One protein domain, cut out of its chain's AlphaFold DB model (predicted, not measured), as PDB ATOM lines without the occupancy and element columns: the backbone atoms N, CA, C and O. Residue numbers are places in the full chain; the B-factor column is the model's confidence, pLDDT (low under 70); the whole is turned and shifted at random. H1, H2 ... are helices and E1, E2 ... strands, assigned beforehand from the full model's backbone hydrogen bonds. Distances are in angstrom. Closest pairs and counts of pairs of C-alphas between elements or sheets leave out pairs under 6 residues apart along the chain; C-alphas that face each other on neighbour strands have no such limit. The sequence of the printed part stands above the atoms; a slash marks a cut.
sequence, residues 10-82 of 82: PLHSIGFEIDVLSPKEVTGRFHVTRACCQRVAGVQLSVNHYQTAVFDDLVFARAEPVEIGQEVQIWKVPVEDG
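Overview. This is residues 10 to 82 of the 82 residues of an uncharacterized protein of Vanilla planifolia (UniProt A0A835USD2). The model is one long, twisted sheet built round the long strand E3, with the hairpin of E1 and E2 beside the first part of E3 on one side, and E4 and E5, nearly in line with each other, along its other side. Two one-turn helices, H1 and H2, lie off the sheet, and a long loop, residues 38 to 57, arches out from H2 before the chain enters E3. The printed part has 73 residues with two named helices and five named strands, and along the chain H1 comes first, then the strands E1 and E2, then H2, and after it E3, E4 and E5; the class is mixed, helices and strands, and the sheet is branched, with the neighbour pairs E1 and E2, E2 and E3, E3 and E4, and E3 and E5, each antiparallel. The whole is elongated, with spans of 40 by 25 by 24 A, and only just compact, close to loose, with a radius of gyration of the C-alphas of 13.4 A.

Along the chain. Find C-alpha 58 at (127.901, 71.704, 115.364); from there E3, residues 58 to 68, runs 29.8 A to C-alpha 68 at (139.880, 86.579, 138.177). E2 is residues 26 to 31, 17.5 A long, and E1 is residues 17 to 21, 10.9 A long. E4 is residues 73 to 76, 10.2 A, and E5 is residues 79 to 81, ending at C-alpha 81 at (124.977, 71.242, 120.622). H1 is residues 10 to 13 and H2 residues 34 to 37.

Arrangement. Begin at E3, which has three neighbours in the sheet. E2 lies on one side of it, beside residues 58 to 63, antiparallel at 160 degrees; look at N 28 and O 61, 2.9 A apart and within hydrogen-bond range. On the other side, E4 is beside residues 63 to 68, where the hairpin of E3 and E4 has N 66 and O 74 within hydrogen-bond range at 2.8 A. E5 is on that side too, beside residues 59 to 61, with N 60 and O 80 within hydrogen-bond range at 2.9 A. E4 runs on into E5 across a break of 2 residues, at 16 degrees. E1 and E2 form a hairpin at 170 degrees, with N 17 and O 29 within hydrogen-bond range at 2.8 A. The sheet is twisted, its C-alphas up to 4.4 A off the best plane. H1 is only just not on the sheet, with 4 pairs of C-alphas within 10 A, and H2 is not on it. The two helices are close but not clearly touching; their closest C-alphas, of Ser 13 and Ala 35, are 6.8 A apart. Both helices are too short for a pair of O i and N i+4, and each has its 1 pair of O i and N i+3 within range.

Size, cuts and confidence. The two C-alphas farthest apart are those of Phe 55 and Gln 70, at 40.5 A. The printed part has no cut and ends at Gly 82, the chain's last residue. The link from H2 to E3, 20 residues, is long; the others are tight. The mean pLDDT of the printed part is 80.7; look for values under 70 at residues 39 to 50, within that long link, and at residue 82.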
ATOM      1  N   PRO A  10     146.089  70.070 119.471       82.44
ATOM      2  CA  PRO A  10     144.840  69.374 119.778       82.44
ATOM      3  C   PRO A  10     143.594  70.054 119.199       82.44
ATOM      4  O   PRO A  10     142.839  69.390 118.483       82.44
ATOM      5  N   LEU A  11     143.391  71.357 119.435       84.19
ATOM      6  CA  LEU A  11     142.222  72.077 118.907       84.19
ATOM      7  C   LEU A  11     142.226  72.135 117.377       84.19
ATOM      8  O   LEU A  11     141.185  71.949 116.742       84.19
ATOM      9  N   HIS A  12     143.402  72.305 116.770       83.00
ATOM     10  CA  HIS A  12     143.525  72.253 115.317       83.00
ATOM     11  C   HIS A  12     143.129  70.881 114.750       83.00
ATOM     12  O   HIS A  12     142.424  70.807 113.745       83.00
ATOM     13  N   SER A  13     143.540  69.789 115.404       84.38
ATOM     14  CA  SER A  13     143.291  68.425 114.918       84.38
ATOM     15  C   SER A  13     141.808  68.051 114.832       84.38
ATOM     16  O   SER A  13     141.443  67.205 114.014       84.38
ATOM     17  N   ILE A  14     140.958  68.687 115.642       87.00
ATOM     18  CA  ILE A  14     139.504  68.481 115.626       87.00
ATOM     19  C   ILE A  14     138.761  69.504 114.755       87.00
ATOM     20  O   ILE A  14     137.542  69.426 114.647       87.00
ATOM     21  N   GLY A  15     139.473  70.449 114.130       88.00
ATOM     22  CA  GLY A  15     138.871  71.499 113.308       88.00
ATOM     23  C   GLY A  15     138.174  72.594 114.118       88.00
ATOM     24  O   GLY A  15     137.180  73.143 113.652       88.00
ATOM     25  N   PHE A  16     138.660  72.899 115.325       88.62
ATOM     26  CA  PHE A  16     138.106  73.977 116.143       88.62
ATOM     27  C   PHE A  16     138.412  75.354 115.544       88.62
ATOM     28  O   PHE A  16     139.571  75.705 115.305       88.62
ATOM     29  N   GLU A  17     137.371  76.156 115.346       89.94
ATOM     30  CA  GLU A  17     137.449  77.539 114.885       89.94
ATOM     31  C   GLU A  17     137.178  78.488 116.052       89.94
ATOM     32  O   GLU A  17     136.152  78.382 116.717       89.94
ATOM     33  N   ILE A  18     138.086  79.435 116.295       87.69
ATOM     34  CA  ILE A  18     137.896  80.481 117.307       87.69
ATOM     35  C   ILE A  18     137.135  81.651 116.693       87.69
ATOM     36  O   ILE A  18     137.604  82.269 115.733       87.69
ATOM     37  N   ASP A  19     136.006  81.988 117.308       89.50
ATOM     38  CA  ASP A  19     135.160  83.108 116.905       89.50
ATOM     39  C   ASP A  19     135.573  84.392 117.643       89.50
ATOM     40  O   ASP A  19     135.856  85.418 117.019       89.50
ATOM     41  N   VAL A  20     135.677  84.330 118.977       90.62
ATOM     42  CA  VAL A  20     136.072  85.456 119.837       90.62
ATOM     43  C   VAL A  20     137.279  85.063 120.679       90.62
ATOM     44  O   VAL A  20     137.287  84.012 121.314       90.62
ATOM     45  N   LEU A  21     138.293  85.934 120.722       89.81
ATOM     46  CA  LEU A  21     139.431  85.815 121.634       89.81
ATOM     47  C   LEU A  21     139.676  87.150 122.335       89.81
ATOM     48  O   LEU A  21     140.125  88.116 121.715       89.81
ATOM     49  N   SER A  22     139.385  87.209 123.631       88.56
ATOM     50  CA  SER A  22     139.616  88.387 124.464       88.56
ATOM     51  C   SER A  22     139.865  88.000 125.928       88.56
ATOM     52  O   SER A  22     139.559  86.878 126.325       88.56
ATOM     53  N   PRO A  23     140.333  88.930 126.781       87.38
ATOM     54  CA  PRO A  23     140.416  88.686 128.222       87.38
ATOM     55  C   PRO A  23     139.062  88.419 128.899       87.38
ATOM     56  O   PRO A  23     139.034  87.958 130.034       87.38
ATOM     57  N   LYS A  24     137.947  88.774 128.245       88.50
ATOM     58  CA  LYS A  24     136.597  88.662 128.813       88.50
ATOM     59  C   LYS A  24     135.877  87.392 128.394       88.50
ATOM     60  O   LYS A  24     134.982  86.959 129.104       88.50
ATOM     61  N   GLU A  25     136.228  86.841 127.243       90.75
ATOM     62  CA  GLU A  25     135.643  85.609 126.737       90.75
ATOM     63  C   GLU A  25     136.507  85.015 125.629       90.75
ATOM     64  O   GLU A  25     137.152  85.739 124.855       90.75
ATOM     65  N   VAL A  26     136.456  83.689 125.549       90.75
ATOM     66  CA  VAL A  26     136.922  82.917 124.402       90.75
ATOM     67  C   VAL A  26     135.758  82.079 123.907       90.75
ATOM     68  O   VAL A  26     135.137  81.365 124.693       90.75
ATOM     69  N   THR A  27     135.449  82.156 122.620       90.81
ATOM     70  CA  THR A  27     134.411  81.326 122.005       90.81
ATOM     71  C   THR A  27     134.953  80.632 120.774       90.81
ATOM     72  O   THR A  27     135.862  81.126 120.103       90.81
ATOM     73  N   GLY A  28     134.357  79.498 120.452       91.25
ATOM     74  CA  GLY A  28     134.598  78.840 119.189       91.25
ATOM     75  C   GLY A  28     133.646  77.689 118.960       91.25
ATOM     76  O   GLY A  28     132.739  77.425 119.755       91.25
ATOM     77  N   ARG A  29     133.869  77.009 117.848       92.06
ATOM     78  CA  ARG A  29     132.977  75.979 117.340       92.06
ATOM     79  C   ARG A  29     133.747  74.891 116.621       92.06
ATOM     80  O   ARG A  29     134.835  75.130 116.102       92.06
ATOM     81  N   PHE A  30     133.165  73.706 116.555       90.94
ATOM     82  CA  PHE A  30     133.686  72.616 115.740       90.94
ATOM     83  C   PHE A  30     132.559  71.677 115.326       90.94
ATOM     84  O   PHE A  30     131.564  71.538 116.035       90.94
ATOM     85  N   HIS A  31     132.736  71.009 114.190       91.44
ATOM     86  CA  HIS A  31     131.881  69.887 113.823       91.44
ATOM     87  C   HIS A  31     132.377  68.610 114.491       91.44
ATOM     88  O   HIS A  31     133.580  68.332 114.501       91.44
ATOM     89  N   VAL A  32     131.458  67.797 115.003       88.88
ATOM     90  CA  VAL A  32     131.799  66.478 115.533       88.88
ATOM     91  C   VAL A  32     132.223  65.576 114.381       88.88
ATOM     92  O   VAL A  32     131.413  65.073 113.605       88.88
ATOM     93  N   THR A  33     133.528  65.341 114.291       88.69
ATOM     94  CA  THR A  33     134.127  64.446 113.305       88.69
ATOM     95  C   THR A  33     134.752  63.233 113.981       88.69
ATOM     96  O   THR A  33     134.867  63.131 115.203       88.69
ATOM     97  N   ARG A  34     135.262  62.298 113.176       86.81
ATOM     98  CA  ARG A  34     135.992  61.130 113.683       86.81
ATOM     99  C   ARG A  34     137.255  61.508 114.475       86.81
ATOM    100  O   ARG A  34     137.691  60.726 115.324       86.81
ATOM    101  N   ALA A  35     137.839  62.679 114.199       84.12
ATOM    102  CA  ALA A  35     138.995  63.190 114.929       84.12
ATOM    103  C   ALA A  35     138.652  63.495 116.399       84.12
ATOM    104  O   ALA A  35     139.465  63.217 117.276       84.12
ATOM    105  N   CYS A  36     137.419  63.935 116.682       82.62
ATOM    106  CA  CYS A  36     136.924  64.223 118.033       82.62
ATOM    107  C   CYS A  36     136.850  62.979 118.937       82.62
ATOM    108  O   CYS A  36     136.811  63.103 120.157       82.62
ATOM    109  N   CYS A  37     136.848  61.772 118.361       80.00
ATOM    110  CA  CYS A  37     136.756  60.507 119.099       80.00
ATOM    111  C   CYS A  37     138.111  59.793 119.259       80.00
ATOM    112  O   CYS A  37     138.152  58.615 119.624       80.00
ATOM    113  N   GLN A  38     139.225  60.458 118.940       73.69
ATOM    114  CA  GLN A  38     140.566  59.919 119.173       73.69
ATOM    115  C   GLN A  38     141.007  60.187 120.616       73.69
ATOM    116  O   GLN A  38     140.689  61.224 121.193       73.69
ATOM    117  N   ARG A  39     141.764  59.261 121.221       67.19
ATOM    118  CA  ARG A  39     142.339  59.517 122.549       67.19
ATOM    119  C   ARG A  39     143.394  60.611 122.440       67.19
ATOM    120  O   ARG A  39     144.435  60.394 121.825       67.19
ATOM    121  N   VAL A  40     143.154  61.726 123.111       63.69
ATOM    122  CA  VAL A  40     144.160  62.763 123.345       63.69
ATOM    123  C   VAL A  40     144.732  62.533 124.747       63.69
ATOM    124  O   VAL A  40     143.979  62.411 125.712       63.69
ATOM    125  N   ALA A  41     146.050  62.377 124.873       57.69
ATOM    126  CA  ALA A  41     146.706  62.182 126.165       57.69
ATOM    127  C   ALA A  41     147.121  63.539 126.760       57.69
ATOM    128  O   ALA A  41     147.680  64.359 126.038       57.69
ATOM    129  N   GLY A  42     146.915  63.751 128.068       53.31
ATOM    130  CA  GLY A  42     147.628  64.807 128.805       53.31
ATOM    131  C   GLY A  42     146.816  65.902 129.503       53.31
ATOM    132  O   GLY A  42     147.432  66.851 129.973       53.31
ATOM    133  N   VAL A  43     145.489  65.801 129.643       51.16
ATOM    134  CA  VAL A  43     144.719  66.795 130.418       51.16
ATOM    135  C   VAL A  43     143.735  66.100 131.355       51.16
ATOM    136  O   VAL A  43     142.889  65.325 130.916       51.16
ATOM    137  N   GLN A  44     143.845  66.365 132.660       43.53
ATOM    138  CA  GLN A  44     142.821  65.985 133.631       43.53
ATOM    139  C   GLN A  44     141.784  67.107 133.693       43.53
ATOM    140  O   GLN A  44     142.007  68.134 134.331       43.53
ATOM    141  N   LEU A  45     140.649  66.901 133.032       53.53
ATOM    142  CA  LEU A  45     139.471  67.756 133.141       53.53
ATOM    143  C   LEU A  45     138.357  66.944 133.799       53.53
ATOM    144  O   LEU A  45     138.075  65.822 133.383       53.53
ATOM    145  N   SER A  46     137.716  67.512 134.820       47.69
ATOM    146  CA  SER A  46     136.433  66.998 135.296       47.69
ATOM    147  C   SER A  46     135.343  67.650 134.451       47.69
ATOM    148  O   SER A  46     135.052  68.831 134.626       47.69
ATOM    149  N   VAL A  47     134.796  66.902 133.493       59.38
ATOM    150  CA  VAL A  47     133.745  67.372 132.582       59.38
ATOM    151  C   VAL A  47     132.465  66.599 132.876       59.38
ATOM    152  O   VAL A  47     132.426  65.373 132.751       59.38
ATOM    153  N   ASN A  48     131.406  67.312 133.252       58.09
ATOM    154  CA  ASN A  48     130.075  66.730 133.378       58.09
ATOM    155  C   ASN A  48     129.449  66.634 131.980       58.09
ATOM    156  O   ASN A  48     129.194  67.654 131.345       58.09
ATOM    157  N   HIS A  49     129.217  65.413 131.500       62.25
ATOM    158  CA  HIS A  49     128.560  65.166 130.217       62.25
ATOM    159  C   HIS A  49     127.044  65.106 130.446       62.25
ATOM    160  O   HIS A  49     126.542  64.116 130.977       62.25
ATOM    161  N   TYR A  50     126.325  66.175 130.095       69.56
ATOM    162  CA  TYR A  50     124.867  66.259 130.272       69.56
ATOM    163  C   TYR A  50     124.086  65.687 129.079       69.56
ATOM    164  O   TYR A  50     122.998  65.149 129.267       69.56
ATOM    165  N   GLN A  51     124.660  65.761 127.875       71.31
ATOM    166  CA  GLN A  51     124.093  65.257 126.625       71.31
ATOM    167  C   GLN A  51     125.224  64.780 125.702       71.31
ATOM    168  O   GLN A  51     126.365  65.224 125.827       71.31
ATOM    169  N   THR A  52     124.932  63.813 124.829       77.69
ATOM    170  CA  THR A  52     125.893  63.300 123.840       77.69
ATOM    171  C   THR A  52     125.683  64.016 122.513       77.69
ATOM    172  O   THR A  52     124.602  63.890 121.949       77.69
ATOM    173  N   ALA A  53     126.716  64.696 122.015       81.44
ATOM    174  CA  ALA A  53     126.764  65.162 120.631       81.44
ATOM    175  C   ALA A  53     127.084  63.982 119.695       81.44
ATOM    176  O   ALA A  53     127.907  63.116 120.025       81.44
ATOM    177  N   VAL A  54     126.424  63.928 118.545       84.75
ATOM    178  CA  VAL A  54     126.587  62.899 117.515       84.75
ATOM    179  C   VAL A  54     127.382  63.431 116.325       84.75
ATOM    180  O   VAL A  54     127.746  64.597 116.256       84.75
ATOM    181  N   PHE A  55     127.736  62.535 115.405       86.19
ATOM    182  CA  PHE A  55     128.505  62.890 114.214       86.19
ATOM    183  C   PHE A  55     127.792  63.972 113.384       86.19
ATOM    184  O   PHE A  55     126.579  63.898 113.219       86.19
ATOM    185  N   ASP A  56     128.569  64.914 112.844       85.06
ATOM    186  CA  ASP A  56     128.147  66.123 112.113       85.06
ATOM    187  C   ASP A  56     127.494  67.243 112.942       85.06
ATOM    188  O   ASP A  56     127.350  68.354 112.416       85.06
ATOM    189  N   ASP A  57     127.205  67.029 114.232       88.81
ATOM    190  CA  ASP A  57     126.713  68.099 115.105       88.81
ATOM    191  C   ASP A  57     127.686  69.282 115.118       88.81
ATOM    192  O   ASP A  57     128.912  69.111 115.141       88.81
ATOM    193  N   LEU A  58     127.133  70.493 115.123       89.81
ATOM    194  CA  LEU A  58     127.901  71.704 115.364       89.81
ATOM    195  C   LEU A  58     127.901  71.979 116.864       89.81
ATOM    196  O   LEU A  58     126.859  72.247 117.457       89.81
ATOM    197  N   VAL A  59     129.084  71.924 117.461       90.25
ATOM    198  CA  VAL A  59     129.269  72.158 118.889       90.25
ATOM    199  C   VAL A  59     129.846  73.545 119.103       90.25
ATOM    200  O   VAL A  59     130.847  73.912 118.483       90.25
ATOM    201  N   PHE A  60     129.244  74.290 120.024       90.06
ATOM    202  CA  PHE A  60     129.700  75.599 120.470       90.06
ATOM    203  C   PHE A  60     130.368  75.473 121.836       90.06
ATOM    204  O   PHE A  60     129.806  74.894 122.763       90.06
ATOM    205  N   ALA A  61     131.565  76.038 121.972       89.44
ATOM    206  CA  ALA A  61     132.272  76.138 123.240       89.44
ATOM    207  C   ALA A  61     132.458  77.610 123.605       89.44
ATOM    208  O   ALA A  61     132.932  78.416 122.797       89.44
ATOM    209  N   ARG A  62     132.122  77.962 124.845       89.81
ATOM    210  CA  ARG A  62     132.300  79.316 125.371       89.81
ATOM    211  C   ARG A  62     132.995  79.240 126.710       89.81
ATOM    212  O   ARG A  62     132.532  78.532 127.585       89.81
ATOM    213  N   ALA A  63     134.074  79.989 126.876       88.12
ATOM    214  CA  ALA A  63     134.767  80.157 128.139       88.12
ATOM    215  C   ALA A  63     134.581  81.594 128.632       88.12
ATOM    216  O   ALA A  63     134.969  82.545 127.949       88.12
ATOM    217  N   GLU A  64     134.009  81.742 129.825       89.12
ATOM    218  CA  GLU A  64     133.828  83.029 130.500       89.12
ATOM    219  C   GLU A  64     134.471  83.007 131.899       89.12
ATOM    220  O   GLU A  64     134.441  81.974 132.585       89.12
ATOM    221  N   PRO A  65     135.078  84.122 132.337       87.31
ATOM    222  CA  PRO A  65     135.688  84.206 133.648       87.31
ATOM    223  C   PRO A  65     134.607  84.258 134.731       87.31
ATOM    224  O   PRO A  65     133.715  85.103 134.701       87.31
ATOM    225  N   VAL A  66     134.712  83.367 135.714       89.25
ATOM    226  CA  VAL A  66     133.877  83.377 136.925       89.25
ATOM    227  C   VAL A  66     134.534  84.240 137.993       89.25
ATOM    228  O   VAL A  66     133.887  85.085 138.604       89.25
ATOM    229  N   GLU A  67     135.836  84.042 138.192       86.94
ATOM    230  CA  GLU A  67     136.637  84.780 139.160       86.94
ATOM    231  C   GLU A  67     138.049  84.975 138.609       86.94
ATOM    232  O   GLU A  67     138.701  84.016 138.193       86.94
ATOM    233  N   ILE A  68     138.523  86.222 138.602       84.75
ATOM    234  CA  ILE A  68     139.880  86.579 138.177       84.75
ATOM    235  C   ILE A  68     140.627  87.133 139.387       84.75
ATOM    236  O   ILE A  68     140.488  88.305 139.738       84.75
ATOM    237  N   GLY A  69     141.405  86.270 140.035       83.31
ATOM    238  CA  GLY A  69     142.348  86.636 141.082       83.31
ATOM    239  C   GLY A  69     143.750  86.908 140.530       83.31
ATOM    240  O   GLY A  69     144.036  86.709 139.349       83.31
ATOM    241  N   GLN A  70     144.648  87.358 141.409       81.44
ATOM    242  CA  GLN A  70     146.047  87.622 141.058       81.44
ATOM    243  C   GLN A  70     146.841  86.331 140.794       81.44
ATOM    244  O   GLN A  70     147.683  86.309 139.901       81.44
ATOM    245  N   GLU A  71     146.571  85.266 141.556       81.44
ATOM    246  CA  GLU A  71     147.261  83.971 141.430       81.44
ATOM    247  C   GLU A  71     146.404  82.892 140.758       81.44
ATOM    248  O   GLU A  71     146.941  81.974 140.140       81.44
ATOM    249  N   VAL A  72     145.075  82.994 140.856       78.88
ATOM    250  CA  VAL A  72     144.137  81.974 140.374       78.88
ATOM    251  C   VAL A  72     143.063  82.617 139.512       78.88
ATOM    252  O   VAL A  72     142.496  83.645 139.872       78.88
ATOM    253  N   GLN A  73     142.759  81.978 138.386       76.75
ATOM    254  CA  GLN A  73     141.625  82.322 137.537       76.75
ATOM    255  C   GLN A  73     140.707  81.111 137.408       76.75
ATOM    256  O   GLN A  73     141.171  80.001 137.144       76.75
ATOM    257  N   ILE A  74     139.408  81.332 137.572       82.56
ATOM    258  CA  ILE A  74     138.373  80.308 137.445       82.56
ATOM    259  C   ILE A  74     137.537  80.646 136.220       82.56
ATOM    260  O   ILE A  74     136.953  81.726 136.137       82.56
ATOM    261  N   TRP A  75     137.468  79.707 135.283       80.56
ATOM    262  CA  TRP A  75     136.733  79.847 134.031       80.56
ATOM    263  C   TRP A  75     135.642  78.786 133.949       80.56
ATOM    264  O   TRP A  75     135.880  77.612 134.241       80.56
ATOM    265  N   LYS A  76     134.442  79.195 133.540       83.94
ATOM    266  CA  LYS A  76     133.344  78.281 133.230       83.94
ATOM    267  C   LYS A  76     133.343  78.037 131.730       83.94
ATOM    268  O   LYS A  76     133.385  78.998 130.968       83.94
ATOM    269  N   VAL A  77     133.270  76.768 131.328       83.81
ATOM    270  CA  VAL A  77     133.261  76.370 129.915       83.81
ATOM    271  C   VAL A  77     131.990  75.581 129.585       83.81
ATOM    272  O   VAL A  77     132.015  74.351 129.627       83.81
ATOM    273  N   PRO A  78     130.841  76.239 129.342       81.25
ATOM    274  CA  PRO A  78     129.706  75.589 128.699       81.25
ATOM    275  C   PRO A  78     130.062  75.081 127.295       81.25
ATOM    276  O   PRO A  78     130.788  75.731 126.537       81.25
ATOM    277  N   VAL A  79     129.510  73.913 126.973       81.38
ATOM    278  CA  VAL A  79     129.554  73.291 125.652       81.38
ATOM    279  C   VAL A  79     128.123  72.913 125.285       81.38
ATOM    280  O   VAL A  79     127.452  72.261 126.086       81.38
ATOM    281  N   GLU A  80     127.661  73.352 124.118       84.19
ATOM    282  CA  GLU A  80     126.274  73.209 123.660       84.19
ATOM    283  C   GLU A  80     126.249  72.650 122.229       84.19
ATOM    284  O   GLU A  80     127.065  73.051 121.393       84.19
ATOM    285  N   ASP A  81     125.341  71.712 121.960       78.88
ATOM    286  CA  ASP A  81     124.977  71.242 120.622       78.88
ATOM    287  C   ASP A  81     123.932  72.180 119.988       78.88
ATOM    288  O   ASP A  81     123.039  72.684 120.673       78.88
ATOM    289  N   GLY A  82     124.091  72.467 118.691       60.34
ATOM    290  CA  GLY A  82     123.172  73.287 117.886       60.34
ATOM    291  C   GLY A  82     122.095  72.501 117.153       60.34
ATOM    292  O   GLY A  82     122.328  71.313 116.845       60.34
TER     293      GLY A  82